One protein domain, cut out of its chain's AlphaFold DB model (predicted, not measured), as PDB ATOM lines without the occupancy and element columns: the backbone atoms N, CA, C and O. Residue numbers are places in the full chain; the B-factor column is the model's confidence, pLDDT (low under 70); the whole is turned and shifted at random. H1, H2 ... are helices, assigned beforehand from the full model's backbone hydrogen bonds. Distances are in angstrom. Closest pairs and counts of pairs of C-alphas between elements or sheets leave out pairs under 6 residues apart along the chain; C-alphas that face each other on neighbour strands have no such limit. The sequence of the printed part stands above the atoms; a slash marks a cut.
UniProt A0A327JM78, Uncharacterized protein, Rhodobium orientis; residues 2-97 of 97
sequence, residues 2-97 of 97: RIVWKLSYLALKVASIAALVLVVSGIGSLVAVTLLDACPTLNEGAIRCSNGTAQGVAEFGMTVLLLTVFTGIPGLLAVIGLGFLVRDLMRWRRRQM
ATOM      1  N   ARG A   2      50.209 -32.468 -21.031       59.88
ATOM      2  CA  ARG A   2      48.869 -31.949 -20.641       59.88
ATOM      3  C   ARG A   2      48.211 -32.628 -19.420       59.88
ATOM      4  O   ARG A   2      47.400 -31.999 -18.753       59.88
ATOM      5  N   ILE A   3      48.543 -33.891 -19.129       69.31
ATOM      6  CA  ILE A   3      47.960 -34.658 -18.007       69.31
ATOM      7  C   ILE A   3      48.539 -34.209 -16.658       69.31
ATOM      8  O   ILE A   3      47.785 -33.963 -15.724       69.31
ATOM      9  N   VAL A   4      49.861 -34.015 -16.587       70.44
ATOM     10  CA  VAL A   4      50.556 -33.541 -15.376       70.44
ATOM     11  C   VAL A   4      50.036 -32.163 -14.959       70.44
ATOM     12  O   VAL A   4      49.789 -31.924 -13.784       70.44
ATOM     13  N   TRP A   5      49.769 -31.296 -15.940       59.97
ATOM     14  CA  TRP A   5      49.222 -29.961 -15.704       59.97
ATOM     15  C   TRP A   5      47.768 -29.975 -15.207       59.97
ATOM     16  O   TRP A   5      47.383 -29.152 -14.381       59.97
ATOM     17  N   LYS A   6      46.953 -30.940 -15.656       69.75
ATOM     18  CA  LYS A   6      45.592 -31.130 -15.127       69.75
ATOM     19  C   LYS A   6      45.603 -31.643 -13.689       69.75
ATOM     20  O   LYS A   6      44.769 -31.208 -12.904       69.75
ATOM     21  N   LEU A   7      46.528 -32.542 -13.350       71.75
ATOM     22  CA  LEU A   7      46.654 -33.093 -11.999       71.75
ATOM     23  C   LEU A   7      47.097 -32.036 -10.987       71.75
ATOM     24  O   LEU A   7      46.470 -31.908  -9.938       71.75
ATOM     25  N   SER A   8      48.116 -31.239 -11.315       72.12
ATOM     26  CA  SER A   8      48.565 -30.148 -10.443       72.12
ATOM     27  C   SER A   8      47.484 -29.083 -10.269       72.12
ATOM     28  O   SER A   8      47.258 -28.605  -9.161       72.12
ATOM     29  N   TYR A   9      46.746 -28.775 -11.334       69.94
ATOM     30  CA  TYR A   9      45.598 -27.879 -11.268       69.94
ATOM     31  C   TYR A   9      44.455 -28.428 -10.390       69.94
ATOM     32  O   TYR A   9      43.865 -27.682  -9.607       69.94
ATOM     33  N   LEU A  10      44.157 -29.730 -10.472       74.25
ATOM     34  CA  LEU A  10      43.140 -30.367  -9.633       74.25
ATOM     35  C   LEU A  10      43.557 -30.373  -8.156       74.25
ATOM     36  O   LEU A  10      42.752 -30.027  -7.295       74.25
ATOM     37  N   ALA A  11      44.819 -30.703  -7.872       77.81
ATOM     38  CA  ALA A  11      45.378 -30.678  -6.524       77.81
ATOM     39  C   ALA A  11      45.317 -29.268  -5.922       77.81
ATOM     40  O   ALA A  11      44.879 -29.106  -4.784       77.81
ATOM     41  N   LEU A  12      45.657 -28.241  -6.710       75.75
ATOM     42  CA  LEU A  12      45.536 -26.849  -6.282       75.75
ATOM     43  C   LEU A  12      44.075 -26.486  -5.987       75.75
ATOM     44  O   LEU A  12      43.808 -25.868  -4.963       75.75
ATOM     45  N   LYS A  13      43.119 -26.901  -6.832       74.25
ATOM     46  CA  LYS A  13      41.680 -26.654  -6.616       74.25
ATOM     47  C   LYS A  13      41.194 -27.292  -5.312       74.25
ATOM     48  O   LYS A  13      40.518 -26.625  -4.535       74.25
ATOM     49  N   VAL A  14      41.563 -28.547  -5.053       77.50
ATOM     50  CA  VAL A  14      41.189 -29.258  -3.819       77.50
ATOM     51  C   VAL A  14      41.821 -28.597  -2.596       77.50
ATOM     52  O   VAL A  14      41.109 -28.307  -1.639       77.50
ATOM     53  N   ALA A  15      43.117 -28.277  -2.646       76.94
ATOM     54  CA  ALA A  15      43.810 -27.585  -1.559       76.94
ATOM     55  C   ALA A  15      43.205 -26.199  -1.279       76.94
ATOM     56  O   ALA A  15      43.021 -25.823  -0.125       76.94
ATOM     57  N   SER A  16      42.831 -25.469  -2.331       76.00
ATOM     58  CA  SER A  16      42.185 -24.156  -2.233       76.00
ATOM     59  C   SER A  16      40.817 -24.245  -1.563       76.00
ATOM     60  O   SER A  16      40.516 -23.462  -0.669       76.00
ATOM     61  N   ILE A  17      39.990 -25.217  -1.965       75.31
ATOM     62  CA  ILE A  17      38.669 -25.449  -1.364       75.31
ATOM     63  C   ILE A  17      38.817 -25.889   0.095       75.31
ATOM     64  O   ILE A  17      38.100 -25.380   0.948       75.31
ATOM     65  N   ALA A  18      39.760 -26.783   0.398       77.38
ATOM     66  CA  ALA A  18      40.027 -27.222   1.766       77.38
ATOM     67  C   ALA A  18      40.463 -26.054   2.668       77.38
ATOM     68  O   ALA A  18      39.946 -25.910   3.774       77.38
ATOM     69  N   ALA A  19      41.347 -25.179   2.175       74.44
ATOM     70  CA  ALA A  19      41.744 -23.962   2.879       74.44
ATOM     71  C   ALA A  19      40.547 -23.030   3.116       74.44
ATOM     72  O   ALA A  19      40.363 -22.525   4.218       74.44
ATOM     73  N   LEU A  20      39.689 -22.853   2.112       73.62
ATOM     74  CA  LEU A  20      38.476 -22.042   2.211       73.62
ATOM     75  C   LEU A  20      37.518 -22.588   3.281       73.62
ATOM     76  O   LEU A  20      37.044 -21.832   4.122       73.62
ATOM     77  N   VAL A  21      37.284 -23.904   3.295       80.62
ATOM     78  CA  VAL A  21      36.446 -24.571   4.306       80.62
ATOM     79  C   VAL A  21      37.017 -24.382   5.708       80.62
ATOM     80  O   VAL A  21      36.255 -24.084   6.622       80.62
ATOM     81  N   LEU A  22      38.338 -24.499   5.879       79.69
ATOM     82  CA  LEU A  22      39.004 -24.250   7.161       79.69
ATOM     83  C   LEU A  22      38.827 -22.809   7.640       79.69
ATOM     84  O   LEU A  22      38.505 -22.580   8.800       79.69
ATOM     85  N   VAL A  23      39.007 -21.829   6.755       77.88
ATOM     86  CA  VAL A  23      38.833 -20.416   7.117       77.88
ATOM     87  C   VAL A  23      37.379 -20.126   7.478       77.88
ATOM     88  O   VAL A  23      37.111 -19.480   8.488       77.88
ATOM     89  N   VAL A  24      36.428 -20.646   6.700       80.62
ATOM     90  CA  VAL A  24      34.994 -20.477   6.971       80.62
ATOM     91  C   VAL A  24      34.588 -21.171   8.269       80.62
ATOM     92  O   VAL A  24      33.793 -20.605   9.014       80.62
ATOM     93  N   SER A  25      35.134 -22.347   8.586       81.75
ATOM     94  CA  SER A  25      34.844 -23.023   9.855       81.75
ATOM     95  C   SER A  25      35.461 -22.293  11.051       81.75
ATOM     96  O   SER A  25      34.811 -22.182  12.089       81.75
ATOM     97  N   GLY A  26      36.665 -21.728  10.905       79.12
ATOM     98  CA  GLY A  26      37.295 -20.875  11.918       79.12
ATOM     99  C   GLY A  26      36.495 -19.596  12.185       79.12
ATOM    100  O   GLY A  26      36.168 -19.285  13.325       79.12
ATOM    101  N   ILE A  27      36.086 -18.885  11.132       79.62
ATOM    102  CA  ILE A  27      35.235 -17.695  11.277       79.62
ATOM    103  C   ILE A  27      33.864 -18.085  11.841       79.62
ATOM    104  O   ILE A  27      33.363 -17.434  12.751       79.62
ATOM    105  N   GLY A  28      33.264 -19.167  11.344       81.50
ATOM    106  CA  GLY A  28      31.958 -19.649  11.791       81.50
ATOM    107  C   GLY A  28      31.944 -20.065  13.261       81.50
ATOM    108  O   GLY A  28      30.974 -19.785  13.956       81.50
ATOM    109  N   SER A  29      33.027 -20.668  13.758       78.88
ATOM    110  CA  SER A  29      33.176 -21.001  15.180       78.88
ATOM    111  C   SER A  29      33.243 -19.750  16.054       78.88
ATOM    112  O   SER A  29      32.530 -19.686  17.053       78.88
ATOM    113  N   LEU A  30      34.002 -18.730  15.644       71.50
ATOM    114  CA  LEU A  30      34.061 -17.422  16.314       71.50
ATOM    115  C   LEU A  30      32.713 -16.688  16.304       71.50
ATOM    116  O   LEU A  30      32.279 -16.156  17.324       71.50
ATOM    117  N   VAL A  31      32.022 -16.688  15.164       79.94
ATOM    118  CA  VAL A  31      30.682 -16.098  15.036       79.94
ATOM    119  C   VAL A  31      29.676 -16.854  15.909       79.94
ATOM    120  O   VAL A  31      28.858 -16.236  16.576       79.94
ATOM    121  N   ALA A  32      29.755 -18.182  15.976       77.88
ATOM    122  CA  ALA A  32      28.873 -18.966  16.834       77.88
ATOM    123  C   ALA A  32      29.093 -18.644  18.321       77.88
ATOM    124  O   ALA A  32      28.133 -18.348  19.024       77.88
ATOM    125  N   VAL A  33      30.337 -18.639  18.813       75.31
ATOM    126  CA  VAL A  33      30.596 -18.354  20.240       75.31
ATOM    127  C   VAL A  33      30.265 -16.914  20.635       75.31
ATOM    128  O   VAL A  33      29.887 -16.684  21.782       75.31
ATOM    129  N   THR A  34      30.362 -15.964  19.697       71.69
ATOM    130  CA  THR A  34      29.955 -14.565  19.917       71.69
ATOM    131  C   THR A  34      28.437 -14.401  19.907       71.69
ATOM    132  O   THR A  34      27.905 -13.744  20.792       71.69
ATOM    133  N   LEU A  35      27.720 -15.038  18.975       77.19
ATOM    134  CA  LEU A  35      26.252 -14.983  18.921       77.19
ATOM    135  C   LEU A  35      25.571 -15.696  20.094       77.19
ATOM    136  O   LEU A  35      24.465 -15.324  20.471       77.19
ATOM    137  N   LEU A  36      26.203 -16.735  20.645       76.75
ATOM    138  CA  LEU A  36      25.686 -17.457  21.809       76.75
ATOM    139  C   LEU A  36      26.053 -16.790  23.149       76.75
ATOM    140  O   LEU A  36      25.740 -17.366  24.189       76.75
ATOM    141  N   ASP A  37      26.740 -15.637  23.142       68.62
ATOM    142  CA  ASP A  37      27.265 -14.967  24.350       68.62
ATOM    143  C   ASP A  37      28.057 -15.926  25.268       68.62
ATOM    144  O   ASP A  37      28.155 -15.772  26.487       68.62
ATOM    145  N   ALA A  38      28.648 -16.969  24.677       66.56
ATOM    146  CA  ALA A  38      29.281 -18.056  25.420       66.56
ATOM    147  C   ALA A  38      30.639 -17.640  26.021       66.56
ATOM    148  O   ALA A  38      31.164 -18.311  26.919       66.56
ATOM    149  N   CYS A  39      31.205 -16.534  25.533       67.31
ATOM    150  CA  CYS A  39      32.480 -15.979  25.966       67.31
ATOM    151  C   CYS A  39      32.313 -14.485  26.296       67.31
ATOM    152  O   CYS A  39      32.480 -13.645  25.413       67.31
ATOM    153  N   PRO A  40      32.008 -14.133  27.559       61.03
ATOM    154  CA  PRO A  40      31.785 -12.742  27.967       61.03
ATOM    155  C   PRO A  40      33.062 -11.885  27.913       61.03
ATOM    156  O   PRO A  40      32.992 -10.660  27.892       61.03
ATOM    157  N   THR A  41      34.240 -12.516  27.877       59.47
ATOM    158  CA  THR A  41      35.543 -11.845  27.793       59.47
ATOM    159  C   THR A  41      36.317 -12.327  26.568       59.47
ATOM    160  O   THR A  41      37.014 -13.340  26.613       59.47
ATOM    161  N   LEU A  42      36.187 -11.567  25.480       59.16
ATOM    162  CA  LEU A  42      37.034 -11.602  24.278       59.16
ATOM    163  C   LEU A  42      38.006 -10.406  24.255       59.16
ATOM    164  O   LEU A  42      38.367  -9.905  23.194       59.16
ATOM    165  N   ASN A  43      38.410  -9.916  25.428       50.09
ATOM    166  CA  ASN A  43      39.300  -8.769  25.552       50.09
ATOM    167  C   ASN A  43      40.704  -9.231  25.968       50.09
ATOM    168  O   ASN A  43      40.854 -10.051  26.868       50.09
ATOM    169  N   GLU A  44      41.721  -8.676  25.300       48.12
ATOM    170  CA  GLU A  44      43.127  -8.654  25.750       48.12
ATOM    171  C   GLU A  44      43.942  -9.958  25.617       48.12
ATOM    172  O   GLU A  44      44.944 -10.155  26.296       48.12
ATOM    173  N   GLY A  45      43.586 -10.832  24.669       53.41
ATOM    174  CA  GLY A  45      44.438 -11.967  24.275       53.41
ATOM    175  C   GLY A  45      44.256 -13.240  25.105       53.41
ATOM    176  O   GLY A  45      44.899 -14.248  24.813       53.41
ATOM    177  N   ALA A  46      43.337 -13.235  26.073       53.47
ATOM    178  CA  ALA A  46      42.888 -14.429  26.778       53.47
ATOM    179  C   ALA A  46      41.396 -14.663  26.509       53.47
ATOM    180  O   ALA A  46      40.549 -13.844  26.862       53.47
ATOM    181  N   ILE A  47      41.068 -15.795  25.886       61.56
ATOM    182  CA  ILE A  47      39.681 -16.202  25.663       61.56
ATOM    183  C   ILE A  47      39.213 -16.941  26.913       61.56
ATOM    184  O   ILE A  47      39.695 -18.035  27.210       61.56
ATOM    185  N   ARG A  48      38.281 -16.350  27.663       64.81
ATOM    186  CA  ARG A  48      37.619 -17.031  28.783       64.81
ATOM    187  C   ARG A  48      36.138 -17.190  28.491       64.81
ATOM    188  O   ARG A  48      35.404 -16.207  28.397       64.81
ATOM    189  N   CYS A  49      35.727 -18.445  28.348       72.06
ATOM    190  CA  CYS A  49      34.347 -18.831  28.093       72.06
ATOM    191  C   CYS A  49      33.771 -19.544  29.313       72.06
ATOM    192  O   CYS A  49      34.502 -20.178  30.074       72.06
ATOM    193  N   SER A  50      32.455 -19.454  29.499       69.81
ATOM    194  CA  SER A  50      31.771 -20.109  30.625       69.81
ATOM    195  C   SER A  50      31.772 -21.636  30.511       69.81
ATOM    196  O   SER A  50      31.581 -22.332  31.505       69.81
ATOM    197  N   ASN A  51      32.000 -22.156  29.301       72.62
ATOM    198  CA  ASN A  51      31.889 -23.566  28.970       72.62
ATOM    199  C   ASN A  51      33.166 -24.069  28.281       72.62
ATOM    200  O   ASN A  51      33.664 -23.430  27.351       72.62
ATOM    201  N   GLY A  52      33.670 -25.241  28.683       70.81
ATOM    202  CA  GLY A  52      34.907 -25.812  28.124       70.81
ATOM    203  C   GLY A  52      34.817 -26.119  26.622       70.81
ATOM    204  O   GLY A  52      35.796 -25.988  25.892       70.81
ATOM    205  N   THR A  53      33.616 -26.442  26.134       72.00
ATOM    206  CA  THR A  53      33.343 -26.611  24.699       72.00
ATOM    207  C   THR A  53      33.446 -25.290  23.939       72.00
ATOM    208  O   THR A  53      34.065 -25.246  22.882       72.00
ATOM    209  N   ALA A  54      32.905 -24.200  24.487       70.38
ATOM    210  CA  ALA A  54      32.996 -22.872  23.883       70.38
ATOM    211  C   ALA A  54      34.440 -22.351  23.858       70.38
ATOM    212  O   ALA A  54      34.846 -21.733  22.877       70.38
ATOM    213  N   GLN A  55      35.236 -22.666  24.886       78.25
ATOM    214  CA  GLN A  55      36.651 -22.306  24.921       78.25
ATOM    215  C   GLN A  55      37.451 -23.007  23.816       78.25
ATOM    216  O   GLN A  55      38.146 -22.335  23.060       78.25
ATOM    217  N   GLY A  56      37.285 -24.324  23.647       76.81
ATOM    218  CA  GLY A  56      37.967 -25.056  22.573       76.81
ATOM    219  C   GLY A  56      37.559 -24.585  21.172       76.81
ATOM    220  O   GLY A  56      38.397 -24.467  20.279       76.81
ATOM    221  N   VAL A  57      36.280 -24.252  20.980       78.69
ATOM    222  CA  VAL A  57      35.760 -23.715  19.709       78.69
ATOM    223  C   VAL A  57      36.340 -22.326  19.413       78.69
ATOM    224  O   VAL A  57      36.716 -22.044  18.275       78.69
ATOM    225  N   ALA A  58      36.464 -21.470  20.426       74.81
ATOM    226  CA  ALA A  58      37.025 -20.134  20.270       74.81
ATOM    227  C   ALA A  58      38.552 -20.150  20.054       74.81
ATOM    228  O   ALA A  58      39.053 -19.418  19.198       74.81
ATOM    229  N   GLU A  59      39.290 -21.014  20.759       80.31
ATOM    230  CA  GLU A  59      40.728 -21.237  20.537       80.31
ATOM    231  C   GLU A  59      41.002 -21.782  19.128       80.31
ATOM    232  O   GLU A  59      41.933 -21.334  18.454       80.31
ATOM    233  N   PHE A  60      40.158 -22.694  18.634       80.06
ATOM    234  CA  PHE A  60      40.238 -23.168  17.253       80.06
ATOM    235  C   PHE A  60      40.033 -22.026  16.249       80.06
ATOM    236  O   PHE A  60      40.844 -21.836  15.344       80.06
ATOM    237  N   GLY A  61      38.993 -21.209  16.426       77.88
ATOM    238  CA  GLY A  61      38.757 -20.060  15.552       77.88
ATOM    239  C   GLY A  61      39.924 -19.066  15.551       77.88
ATOM    240  O   GLY A  61      40.364 -18.623  14.488       77.88
ATOM    241  N   MET A  62      40.482 -18.759  16.725       76.62
ATOM    242  CA  MET A  62      41.622 -17.845  16.874       76.62
ATOM    243  C   MET A  62      42.925 -18.403  16.303       76.62
ATOM    244  O   MET A  62      43.666 -17.664  15.659       76.62
ATOM    245  N   THR A  63      43.203 -19.697  16.463       80.75
ATOM    246  CA  THR A  63      44.376 -20.325  15.834       80.75
ATOM    247  C   THR A  63      44.263 -20.323  14.315       80.75
ATOM    248  O   THR A  63      45.232 -19.985  13.638       80.75
ATOM    249  N   VAL A  64      43.080 -20.614  13.766       76.25
ATOM    250  CA  VAL A  64      42.829 -20.534  12.320       76.25
ATOM    251  C   VAL A  64      42.994 -19.100  11.811       76.25
ATOM    252  O   VAL A  64      43.640 -18.900  10.777       76.25
ATOM    253  N   LEU A  65      42.477 -18.101  12.536       73.75
ATOM    254  CA  LEU A  65      42.664 -16.681  12.214       73.75
ATOM    255  C   LEU A  65      44.139 -16.271  12.253       73.75
ATOM    256  O   LEU A  65      44.636 -15.665  11.310       73.75
ATOM    257  N   LEU A  66      44.866 -16.635  13.308       76.56
ATOM    258  CA  LEU A  66      46.294 -16.339  13.430       76.56
ATOM    259  C   LEU A  66      47.091 -16.995  12.306       76.56
ATOM    260  O   LEU A  66      47.918 -16.338  11.683       76.56
ATOM    261  N   LEU A  67      46.801 -18.259  11.991       74.19
ATOM    262  CA  LEU A  67      47.415 -18.962  10.869       74.19
ATOM    263  C   LEU A  67      47.133 -18.243   9.550       74.19
ATOM    264  O   LEU A  67      48.055 -18.062   8.757       74.19
ATOM    265  N   THR A  68      45.904 -17.785   9.313       71.94
ATOM    266  CA  THR A  68      45.576 -17.037   8.091       71.94
ATOM    267  C   THR A  68      46.274 -15.687   8.023       71.94
ATOM    268  O   THR A  68      46.800 -15.354   6.964       71.94
ATOM    269  N   VAL A  69      46.321 -14.937   9.125       70.12
ATOM    270  CA  VAL A  69      46.936 -13.601   9.184       70.12
ATOM    271  C   VAL A  69      48.461 -13.675   9.073       70.12
ATOM    272  O   VAL A  69      49.043 -12.914   8.307       70.12
ATOM    273  N   PHE A  70      49.114 -14.600   9.782       72.19
ATOM    274  CA  PHE A  70      50.578 -14.707   9.786       72.19
ATOM    275  C   PHE A  70      51.139 -15.372   8.536       72.19
ATOM    276  O   PHE A  70      52.165 -14.937   8.022       72.19
ATOM    277  N   THR A  71      50.507 -16.444   8.055       74.06
ATOM    278  CA  THR A  71      51.044 -17.152   6.887       74.06
ATOM    279  C   THR A  71      50.530 -16.565   5.582       74.06
ATOM    280  O   THR A  71      51.223 -16.671   4.575       74.06
ATOM    281  N   GLY A  72      49.327 -15.974   5.550       64.56
ATOM    282  CA  GLY A  72      48.684 -15.428   4.344       64.56
ATOM    283  C   GLY A  72      48.319 -16.476   3.279       64.56
ATOM    284  O   GLY A  72      47.382 -16.280   2.508       64.56
ATOM    285  N   ILE A  73      49.010 -17.617   3.261       70.38
ATOM    286  CA  ILE A  73      48.891 -18.723   2.309       70.38
ATOM    287  C   ILE A  73      47.492 -19.363   2.332       70.38
ATOM    288  O   ILE A  73      46.916 -19.508   1.251       70.38
ATOM    289  N   PRO A  74      46.883 -19.697   3.492       65.56
ATOM    290  CA  PRO A  74      45.525 -20.229   3.523       65.56
ATOM    291  C   PRO A  74      44.511 -19.191   3.037       65.56
ATOM    292  O   PRO A  74      43.547 -19.555   2.374       65.56
ATOM    293  N   GLY A  75      44.754 -17.902   3.304       64.25
ATOM    294  CA  GLY A  75      43.913 -16.802   2.828       64.25
ATOM    295  C   GLY A  75      43.980 -16.640   1.308       64.25
ATOM    296  O   GLY A  75      42.950 -16.609   0.640       64.25
ATOM    297  N   LEU A  76      45.184 -16.622   0.735       69.50
ATOM    298  CA  LEU A  76      45.406 -16.568  -0.715       69.50
ATOM    299  C   LEU A  76      44.805 -17.780  -1.435       69.50
ATOM    300  O   LEU A  76      44.104 -17.620  -2.435       69.50
ATOM    301  N   LEU A  77      45.026 -18.986  -0.907       70.38
ATOM    302  CA  LEU A  77      44.428 -20.215  -1.431       70.38
ATOM    303  C   LEU A  77      42.900 -20.183  -1.335       70.38
ATOM    304  O   LEU A  77      42.228 -20.541  -2.303       70.38
ATOM    305  N   ALA A  78      42.344 -19.695  -0.226       66.12
ATOM    306  CA  ALA A  78      40.905 -19.521  -0.067       66.12
ATOM    307  C   ALA A  78      40.332 -18.542  -1.106       66.12
ATOM    308  O   ALA A  78      39.332 -18.858  -1.744       66.12
ATOM    309  N   VAL A  79      40.982 -17.401  -1.362       73.75
ATOM    310  CA  VAL A  79      40.534 -16.420  -2.373       73.75
ATOM    311  C   VAL A  79      40.576 -17.007  -3.788       73.75
ATOM    312  O   VAL A  79      39.618 -16.858  -4.553       73.75
ATOM    313  N   ILE A  80      41.648 -17.723  -4.140       75.44
ATOM    314  CA  ILE A  80      41.779 -18.389  -5.448       75.44
ATOM    315  C   ILE A  80      40.711 -19.481  -5.607       75.44
ATOM    316  O   ILE A  80      40.062 -19.572  -6.656       75.44
ATOM    317  N   GLY A  81      40.489 -20.281  -4.562       70.88
ATOM    318  CA  GLY A  81      39.439 -21.297  -4.513       70.88
ATOM    319  C   GLY A  81      38.046 -20.700  -4.682       70.88
ATOM    320  O   GLY A  81      37.252 -21.220  -5.466       70.88
ATOM    321  N   LEU A  82      37.777 -19.571  -4.023       71.38
ATOM    322  CA  LEU A  82      36.500 -18.864  -4.090       71.38
ATOM    323  C   LEU A  82      36.246 -18.325  -5.498       71.38
ATOM    324  O   LEU A  82      35.173 -18.543  -6.054       71.38
ATOM    325  N   GLY A  83      37.254 -17.714  -6.126       78.19
ATOM    326  CA  GLY A  83      37.165 -17.262  -7.516       78.19
ATOM    327  C   GLY A  83      36.869 -18.407  -8.490       78.19
ATOM    328  O   GLY A  83      36.070 -18.246  -9.420       78.19
ATOM    329  N   PHE A  84      37.456 -19.585  -8.258       73.81
ATOM    330  CA  PHE A  84      37.162 -20.778  -9.050       73.81
ATOM    331  C   PHE A  84      35.751 -21.302  -8.833       73.81
ATOM    332  O   PHE A  84      35.056 -21.557  -9.816       73.81
ATOM    333  N   LEU A  85      35.327 -21.433  -7.576       74.25
ATOM    334  CA  LEU A  85      33.995 -21.905  -7.211       74.25
ATOM    335  C   LEU A  85      32.918 -20.981  -7.787       74.25
ATOM    336  O   LEU A  85      31.987 -21.448  -8.430       74.25
ATOM    337  N   VAL A  86      33.092 -19.665  -7.643       80.12
ATOM    338  CA  VAL A  86      32.175 -18.648  -8.170       80.12
ATOM    339  C   VAL A  86      32.120 -18.701  -9.696       80.12
ATOM    340  O   VAL A  86      31.034 -18.640 -10.269       80.12
ATOM    341  N   ARG A  87      33.253 -18.884 -10.389       81.56
ATOM    342  CA  ARG A  87      33.248 -19.084 -11.850       81.56
ATOM    343  C   ARG A  87      32.536 -20.363 -12.270       81.56
ATOM    344  O   ARG A  87      31.821 -20.330 -13.271       81.56
ATOM    345  N   ASP A  88      32.749 -21.459 -11.551       80.75
ATOM    346  CA  ASP A  88      32.104 -22.748 -11.826       80.75
ATOM    347  C   ASP A  88      30.588 -22.620 -11.637       80.75
ATOM    348  O   ASP A  88      29.815 -22.939 -12.540       80.75
ATOM    349  N   LEU A  89      30.170 -22.004 -10.528       80.56
ATOM    350  CA  LEU A  89      28.772 -21.749 -10.195       80.56
ATOM    351  C   LEU A  89      28.111 -20.797 -11.202       80.56
ATOM    352  O   LEU A  89      27.005 -21.062 -11.662       80.56
ATOM    353  N   MET A  90      28.795 -19.726 -11.619       81.69
ATOM    354  CA  MET A  90      28.298 -18.812 -12.656       81.69
ATOM    355  C   MET A  90      28.176 -19.488 -14.022       81.69
ATOM    356  O   MET A  90      27.225 -19.213 -14.754       81.69
ATOM    357  N   ARG A  91      29.129 -20.355 -14.395       84.00
ATOM    358  CA  ARG A  91      29.040 -21.145 -15.634       84.00
ATOM    359  C   ARG A  91      27.903 -22.153 -15.570       84.00
ATOM    360  O   ARG A  91      27.276 -22.385 -16.594       84.00
ATOM    361  N   TRP A  92      27.661 -22.753 -14.409       81.12
ATOM    362  CA  TRP A  92      26.569 -23.699 -14.208       81.12
ATOM    363  C   TRP A  92      25.206 -22.992 -14.248       81.12
ATOM    364  O   TRP A  92      24.332 -23.400 -15.004       81.12
ATOM    365  N   ARG A  93      25.071 -21.844 -13.567       82.88
ATOM    366  CA  ARG A  93      23.868 -20.992 -13.600       82.88
ATOM    367  C   ARG A  93      23.527 -20.511 -15.012       82.88
ATOM    368  O   ARG A  93      22.365 -20.529 -15.389       82.88
ATOM    369  N   ARG A  94      24.537 -20.142 -15.813       80.88
ATOM    370  CA  ARG A  94      24.369 -19.766 -17.231       80.88
ATOM    371  C   ARG A  94      23.976 -20.913 -18.167       80.88
ATOM    372  O   ARG A  94      23.669 -20.632 -19.312       80.88
ATOM    373  N   ARG A  95      24.063 -22.175 -17.734       77.31
ATOM    374  CA  ARG A  95      23.548 -23.321 -18.505       77.31
ATOM    375  C   ARG A  95      22.127 -23.712 -18.107       77.31
ATOM    376  O   ARG A  95      21.517 -24.494 -18.822       77.31
ATOM    377  N   GLN A  96      21.663 -23.262 -16.942       74.38
ATOM    378  CA  GLN A  96      20.301 -23.512 -16.471       74.38
ATOM    379  C   GLN A  96      19.312 -22.400 -16.844       74.38
ATOM    380  O   GLN A  96      18.112 -22.647 -16.797       74.38
ATOM    381  N   MET A  97      19.802 -21.206 -17.192       51.47
ATOM    382  CA  MET A  97      19.041 -20.202 -17.948       51.47
ATOM    383  C   MET A  97      19.255 -20.428 -19.438       51.47
ATOM    384  O   MET A  97      18.281 -20.234 -20.190       51.47
TER     385      MET A  97
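What this domain is: This is residues 2 to 97 of the 97 residues of an uncharacterized protein of Rhodobium orientis (UniProt A0A327JM78). One long helix, H1, makes the longest axis; H2 folds back slantwise over its later part, and H3 then turns a corner and crosses the middle of H1 nearly at a right angle. Two helix arms stick out, residues 2 to 11 of H1 and residues 86 to 97, of which 86 to 96 belong to H3, while a long loop, residues 36 to 51, lies at the far end of the body. The printed part has 96 residues with three named helices, H1, H2 and H3 in chain order, and no named strand; the class is all helix. The whole is loose, with a radius of gyration of the C-alphas of 17.5 A, and only just elongated, spanning 54 by 33 by 19 A.

How they stand to each other: H1, residues 2 to 35, touches H2, residues 52 to 71, with its residues 22 to 33 alone; the closest C-alphas are those of Gly 26 and Gly 61, 4.0 A apart. The two run opposite ways at a steep tilt of 46 degrees. H3, residues 73 to 96, touches H1 with its residues 74 to 84 alone, and H1 touches H3 with its residues 13 to 23 alone. Their closest C-alphas, those of Leu 20 and Ala 78, are 4.2 A apart, and their lines are about perpendicular, at 77 degrees. H2 and H3 touch only at the corner by their link, with the C-alphas of Thr 68 and Gly 75 closest at 5.5 A; their lines are about perpendicular, at 86 degrees. In H1, H2 and H3 every O i to N i+4 pair is within hydrogen-bond range.

Where its parts are: H1 measures 48.6 A from C-alpha 2 at (48.869, -31.949, -20.641) to C-alpha 35. H2 measures 28.0 A from C-alpha 52 at (34.907, -25.812, 28.124) to C-alpha 71. H3 measures 34.5 A and ends with C-alpha 96 at (20.301, -23.512, -16.471).

The domain as a whole: The two C-alphas farthest apart, those of Arg 2 and Ser 50, are 55.3 A apart. The printed part has no cut. The link from H1 to H2 is long, 16 residues; that from H2 to H3 is tight, 1 residue. The mean pLDDT of the printed part is 72.8, and 24 residues are under 70, among them residues 37 to 48 and 74 to 76.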